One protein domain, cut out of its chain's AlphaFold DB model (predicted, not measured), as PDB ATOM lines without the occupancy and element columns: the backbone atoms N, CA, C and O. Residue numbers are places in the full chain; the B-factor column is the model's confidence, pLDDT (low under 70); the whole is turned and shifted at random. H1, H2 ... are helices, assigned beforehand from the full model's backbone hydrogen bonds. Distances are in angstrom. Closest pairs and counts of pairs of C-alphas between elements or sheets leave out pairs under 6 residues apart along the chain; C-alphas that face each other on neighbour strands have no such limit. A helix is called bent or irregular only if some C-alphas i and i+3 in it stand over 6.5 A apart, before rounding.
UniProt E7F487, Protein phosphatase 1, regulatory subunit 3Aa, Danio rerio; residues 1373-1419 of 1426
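What this domain is: This is residues 1373 to 1419 of the 1426 residues of the protein "Protein phosphatase 1, regulatory subunit 3Aa" of Danio rerio (UniProt E7F487). Two long helices, H1 and H2, meet at a corner near the end of H1 and the beginning of H2 and open out from there as a flat, wide V, with two residues at the turn and nothing between the arms. H2 is the longer arm, and most of both arms stands free. The printed part has 47 residues with two named helices, H1 then H2 along the chain, and no named strand; the class is all helix. It is extended, with a radius of gyration of the C-alphas of 14.9 A, and its C-alphas span 39 by 31 by 5 A.

How they stand to each other: Start with H1, residues 1373 to 1391, and go on to H2, residues 1394 to 1418. Look at the turn between them: H1 and H2 only just touch, with 3 pairs of C-alphas within 8 A, and they touch only at the corner by their link. H1 touches H2 with residues 1390 to 1391 alone, and H2 touches H1 with residues 1396 to 1397 alone; the closest C-alphas of the two helices, those of Thr 1390 and Thr 1397, are 5.5 A apart. The lines of the helices stand at a steep tilt of 64 degrees, and they run opposite ways. Their centres are 22.0 A apart. In H1 every O i to N i+4 pair is within hydrogen-bond range; in H2 19 of 21 are.

Where its parts are: Find C-alpha 1373 at (187.736, 397.320, 222.361); from there H1 runs 26.5 A to C-alpha 1391 at (180.482, 373.729, 212.810). Pass Leu 1392 and Cys 1393 to reach H2, which runs 35.2 A from C-alpha 1394 to C-alpha 1418 at (182.978, 371.076, 247.938). Neither helix is bent.

The domain as a whole: The two C-alphas farthest apart, those of Met 1374 and Arg 1417, are 39.7 A apart. The printed part has no cut, and the link from H1 to H2 is tight. Look in the B-factor column for a mean pLDDT of 73.1 over the printed part; it is under 70 at residues 1393 to 1395, 1397 to 1398 and 1412 to 1419 of this model.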
ATOM      1  N   HIS A1373     188.465 397.768 223.566       79.97
ATOM      2  CA  HIS A1373     187.736 397.320 222.361       79.97
ATOM      3  C   HIS A1373     188.545 396.410 221.416       79.97
ATOM      4  O   HIS A1373     188.008 395.425 220.915       79.97
ATOM      5  N   MET A1374     189.837 396.693 221.208       81.70
ATOM      6  CA  MET A1374     190.708 395.880 220.343       81.70
ATOM      7  C   MET A1374     190.915 394.452 220.876       81.70
ATOM      8  O   MET A1374     190.974 393.509 220.091       81.70
ATOM      9  N   ALA A1375     190.996 394.274 222.199       82.50
ATOM     10  CA  ALA A1375     191.158 392.962 222.823       82.50
ATOM     11  C   ALA A1375     189.849 392.155 222.779       82.50
ATOM     12  O   ALA A1375     189.868 390.973 222.439       82.50
ATOM     13  N   LYS A1376     188.704 392.815 223.016       80.19
ATOM     14  CA  LYS A1376     187.364 392.226 222.825       80.19
ATOM     15  C   LYS A1376     187.166 391.748 221.380       80.19
ATOM     16  O   LYS A1376     186.772 390.607 221.163       80.19
ATOM     17  N   ALA A1377     187.519 392.572 220.390       83.87
ATOM     18  CA  ALA A1377     187.422 392.214 218.971       83.87
ATOM     19  C   ALA A1377     188.285 390.991 218.594       83.87
ATOM     20  O   ALA A1377     187.819 390.116 217.866       83.87
ATOM     21  N   LEU A1378     189.515 390.895 219.119       87.42
ATOM     22  CA  LEU A1378     190.376 389.725 218.908       87.42
ATOM     23  C   LEU A1378     189.811 388.456 219.566       87.42
ATOM     24  O   LEU A1378     189.858 387.393 218.950       87.42
ATOM     25  N   LEU A1379     189.227 388.558 220.767       85.46
ATOM     26  CA  LEU A1379     188.559 387.426 221.414       85.46
ATOM     27  C   LEU A1379     187.385 386.912 220.568       85.46
ATOM     28  O   LEU A1379     187.305 385.714 220.304       85.46
ATOM     29  N   TYR A1380     186.509 387.804 220.095       86.77
ATOM     30  CA  TYR A1380     185.383 387.416 219.239       86.77
ATOM     31  C   TYR A1380     185.844 386.792 217.916       86.77
ATOM     32  O   TYR A1380     185.245 385.815 217.473       86.77
ATOM     33  N   ALA A1381     186.935 387.278 217.314       86.49
ATOM     34  CA  ALA A1381     187.509 386.666 216.115       86.49
ATOM     35  C   ALA A1381     188.021 385.234 216.372       86.49
ATOM     36  O   ALA A1381     187.780 384.343 215.560       86.49
ATOM     37  N   ILE A1382     188.675 384.989 217.514       87.15
ATOM     38  CA  ILE A1382     189.136 383.648 217.911       87.15
ATOM     39  C   ILE A1382     187.942 382.721 218.183       87.15
ATOM     40  O   ILE A1382     187.907 381.607 217.666       87.15
ATOM     41  N   LEU A1383     186.933 383.190 218.925       85.52
ATOM     42  CA  LEU A1383     185.705 382.434 219.195       85.52
ATOM     43  C   LEU A1383     184.927 382.106 217.910       85.52
ATOM     44  O   LEU A1383     184.391 381.009 217.792       85.52
ATOM     45  N   PHE A1384     184.911 383.008 216.927       84.81
ATOM     46  CA  PHE A1384     184.290 382.778 215.619       84.81
ATOM     47  C   PHE A1384     185.045 381.734 214.783       84.81
ATOM     48  O   PHE A1384     184.416 380.877 214.165       84.81
ATOM     49  N   VAL A1385     186.386 381.741 214.807       82.57
ATOM     50  CA  VAL A1385     187.195 380.683 214.174       82.57
ATOM     51  C   VAL A1385     186.950 379.335 214.849       82.57
ATOM     52  O   VAL A1385     186.722 378.355 214.142       82.57
ATOM     53  N   ILE A1386     186.918 379.287 216.188       81.56
ATOM     54  CA  ILE A1386     186.565 378.072 216.939       81.56
ATOM     55  C   ILE A1386     185.177 377.590 216.506       81.56
ATOM     56  O   ILE A1386     185.063 376.460 216.040       81.56
ATOM     57  N   PHE A1387     184.157 378.451 216.546       77.60
ATOM     58  CA  PHE A1387     182.787 378.110 216.153       77.60
ATOM     59  C   PHE A1387     182.687 377.586 214.712       77.60
ATOM     60  O   PHE A1387     181.968 376.621 214.478       77.60
ATOM     61  N   ILE A1388     183.442 378.140 213.755       79.04
ATOM     62  CA  ILE A1388     183.505 377.601 212.386       79.04
ATOM     63  C   ILE A1388     184.200 376.235 212.352       79.04
ATOM     64  O   ILE A1388     183.694 375.327 211.697       79.04
ATOM     65  N   THR A1389     185.322 376.038 213.054       75.35
ATOM     66  CA  THR A1389     185.973 374.714 213.106       75.35
ATOM     67  C   THR A1389     185.109 373.660 213.797       75.35
ATOM     68  O   THR A1389     185.119 372.509 213.377       75.35
ATOM     69  N   THR A1390     184.313 374.060 214.790       70.15
ATOM     70  CA  THR A1390     183.282 373.248 215.443       70.15
ATOM     71  C   THR A1390     182.157 372.924 214.454       70.15
ATOM     72  O   THR A1390     181.916 371.754 214.184       70.15
ATOM     73  N   TYR A1391     181.553 373.920 213.800       75.60
ATOM     74  CA  TYR A1391     180.482 373.729 212.810       75.60
ATOM     75  C   TYR A1391     180.895 372.867 211.600       75.60
ATOM     76  O   TYR A1391     180.091 372.098 211.090       75.60
ATOM     77  N   LEU A1392     182.159 372.929 211.167       73.35
ATOM     78  CA  LEU A1392     182.721 372.042 210.133       73.35
ATOM     79  C   LEU A1392     183.030 370.616 210.640       73.35
ATOM     80  O   LEU A1392     183.593 369.804 209.907       73.35
ATOM     81  N   CYS A1393     182.689 370.318 211.892       63.23
ATOM     82  CA  CYS A1393     182.984 369.087 212.606       63.23
ATOM     83  C   CYS A1393     181.722 368.562 213.323       63.23
ATOM     84  O   CYS A1393     181.631 368.598 214.553       63.23
ATOM     85  N   ASP A1394     180.765 368.022 212.559       62.81
ATOM     86  CA  ASP A1394     179.492 367.473 213.071       62.81
ATOM     87  C   ASP A1394     179.666 366.437 214.202       62.81
ATOM     88  O   ASP A1394     178.870 366.390 215.140       62.81
ATOM     89  N   MET A1395     180.741 365.639 214.168       64.24
ATOM     90  CA  MET A1395     181.063 364.690 215.243       64.24
ATOM     91  C   MET A1395     181.756 365.370 216.443       64.24
ATOM     92  O   MET A1395     181.223 365.271 217.550       64.24
ATOM     93  N   PRO A1396     182.875 366.114 216.288       72.51
ATOM     94  CA  PRO A1396     183.462 366.882 217.389       72.51
ATOM     95  C   PRO A1396     182.545 367.915 218.056       72.51
ATOM     96  O   PRO A1396     182.776 368.210 219.220       72.51
ATOM     97  N   THR A1397     181.503 368.441 217.402       69.18
ATOM     98  CA  THR A1397     180.517 369.326 218.061       69.18
ATOM     99  C   THR A1397     179.642 368.559 219.038       69.18
ATOM    100  O   THR A1397     179.525 368.951 220.197       69.18
ATOM    101  N   CYS A1398     179.067 367.436 218.605       64.88
ATOM    102  CA  CYS A1398     178.299 366.559 219.484       64.88
ATOM    103  C   CYS A1398     179.187 365.972 220.590       64.88
ATOM    104  O   CYS A1398     178.762 365.922 221.740       64.88
ATOM    105  N   LEU A1399     180.443 365.627 220.282       73.29
ATOM    106  CA  LEU A1399     181.437 365.226 221.279       73.29
ATOM    107  C   LEU A1399     181.749 366.367 222.261       73.29
ATOM    108  O   LEU A1399     181.804 366.121 223.457       73.29
ATOM    109  N   ALA A1400     181.930 367.604 221.795       78.46
ATOM    110  CA  ALA A1400     182.234 368.751 222.646       78.46
ATOM    111  C   ALA A1400     181.040 369.167 223.512       78.46
ATOM    112  O   ALA A1400     181.244 369.500 224.671       78.46
ATOM    113  N   LEU A1401     179.805 369.102 223.009       78.95
ATOM    114  CA  LEU A1401     178.595 369.332 223.807       78.95
ATOM    115  C   LEU A1401     178.332 368.176 224.779       78.95
ATOM    116  O   LEU A1401     177.962 368.431 225.921       78.95
ATOM    117  N   TYR A1402     178.594 366.927 224.384       78.75
ATOM    118  CA  TYR A1402     178.560 365.779 225.289       78.75
ATOM    119  C   TYR A1402     179.602 365.940 226.399       78.75
ATOM    120  O   TYR A1402     179.230 365.962 227.565       78.75
ATOM    121  N   LEU A1403     180.874 366.169 226.059       80.01
ATOM    122  CA  LEU A1403     181.957 366.437 227.007       80.01
ATOM    123  C   LEU A1403     181.718 367.700 227.838       80.01
ATOM    124  O   LEU A1403     182.066 367.694 229.008       80.01
ATOM    125  N   PHE A1404     181.093 368.754 227.307       80.46
ATOM    126  CA  PHE A1404     180.736 369.944 228.083       80.46
ATOM    127  C   PHE A1404     179.567 369.659 229.027       80.46
ATOM    128  O   PHE A1404     179.607 370.098 230.169       80.46
ATOM    129  N   SER A1405     178.570 368.870 228.616       78.87
ATOM    130  CA  SER A1405     177.497 368.403 229.506       78.87
ATOM    131  C   SER A1405     178.037 367.463 230.590       78.87
ATOM    132  O   SER A1405     177.659 367.586 231.752       78.87
ATOM    133  N   LEU A1406     179.005 366.604 230.255       78.63
ATOM    134  CA  LEU A1406     179.677 365.686 231.170       78.63
ATOM    135  C   LEU A1406     180.629 366.432 232.117       78.63
ATOM    136  O   LEU A1406     180.627 366.153 233.310       78.63
ATOM    137  N   CYS A1407     181.379 367.430 231.636       75.53
ATOM    138  CA  CYS A1407     182.152 368.362 232.458       75.53
ATOM    139  C   CYS A1407     181.239 369.219 233.331       75.53
ATOM    140  O   CYS A1407     181.561 369.400 234.495       75.53
ATOM    141  N   TRP A1408     180.092 369.686 232.837       77.70
ATOM    142  CA  TRP A1408     179.126 370.456 233.618       77.70
ATOM    143  C   TRP A1408     178.510 369.603 234.728       77.70
ATOM    144  O   TRP A1408     178.556 369.999 235.887       77.70
ATOM    145  N   TRP A1409     178.041 368.391 234.427       75.60
ATOM    146  CA  TRP A1409     177.549 367.426 235.420       75.60
ATOM    147  C   TRP A1409     178.664 367.013 236.396       75.60
ATOM    148  O   TRP A1409     178.443 366.870 237.604       75.60
ATOM    149  N   CYS A1410     179.904 366.894 235.910       71.39
ATOM    150  CA  CYS A1410     181.071 366.676 236.753       71.39
ATOM    151  C   CYS A1410     181.383 367.873 237.658       71.39
ATOM    152  O   CYS A1410     181.676 367.630 238.826       71.39
ATOM    153  N   SER A1411     181.273 369.114 237.179       71.15
ATOM    154  CA  SER A1411     181.507 370.357 237.923       71.15
ATOM    155  C   SER A1411     180.384 370.672 238.910       71.15
ATOM    156  O   SER A1411     180.663 371.012 240.054       71.15
ATOM    157  N   GLN A1412     179.122 370.509 238.519       68.35
ATOM    158  CA  GLN A1412     177.942 370.725 239.357       68.35
ATOM    159  C   GLN A1412     177.895 369.673 240.473       68.35
ATOM    160  O   GLN A1412     177.875 370.020 241.653       68.35
ATOM    161  N   GLY A1413     178.106 368.401 240.120       58.43
ATOM    162  CA  GLY A1413     178.395 367.323 241.066       58.43
ATOM    163  C   GLY A1413     179.819 367.351 241.656       58.43
ATOM    164  O   GLY A1413     180.276 366.332 242.178       58.43
ATOM    165  N   MET A1414     180.580 368.441 241.511       53.29
ATOM    166  CA  MET A1414     181.774 368.742 242.319       53.29
ATOM    167  C   MET A1414     181.536 369.937 243.245       53.29
ATOM    168  O   MET A1414     182.056 369.914 244.352       53.29
ATOM    169  N   LYS A1415     180.690 370.907 242.876       51.74
ATOM    170  CA  LYS A1415     180.157 371.922 243.802       51.74
ATOM    171  C   LYS A1415     179.359 371.263 244.930       51.74
ATOM    172  O   LYS A1415     179.803 371.312 246.072       51.74
ATOM    173  N   GLN A1416     178.416 370.375 244.583       51.91
ATOM    174  CA  GLN A1416     177.769 369.407 245.501       51.91
ATOM    175  C   GLN A1416     178.739 368.416 246.193       51.91
ATOM    176  O   GLN A1416     178.324 367.456 246.830       51.91
ATOM    177  N   ARG A1417     180.057 368.595 246.066       45.59
ATOM    178  CA  ARG A1417     181.070 367.899 246.864       45.59
ATOM    179  C   ARG A1417     181.988 368.849 247.618       45.59
ATOM    180  O   ARG A1417     182.622 368.386 248.558       45.59
ATOM    181  N   LEU A1418     182.142 370.109 247.224       41.97
ATOM    182  CA  LEU A1418     182.978 371.076 247.938       41.97
ATOM    183  C   LEU A1418     182.175 371.876 248.968       41.97
ATOM    184  O   LEU A1418     182.724 372.128 250.035       41.97
ATOM    185  N   ASP A1419     180.890 372.145 248.711       42.78
ATOM    186  CA  ASP A1419     179.973 372.971 249.529       42.78
ATOM    187  C   ASP A1419     179.549 372.319 250.868       42.78
ATOM    188  O   ASP A1419     178.461 372.533 251.383       42.78
TER     189      ASP A1419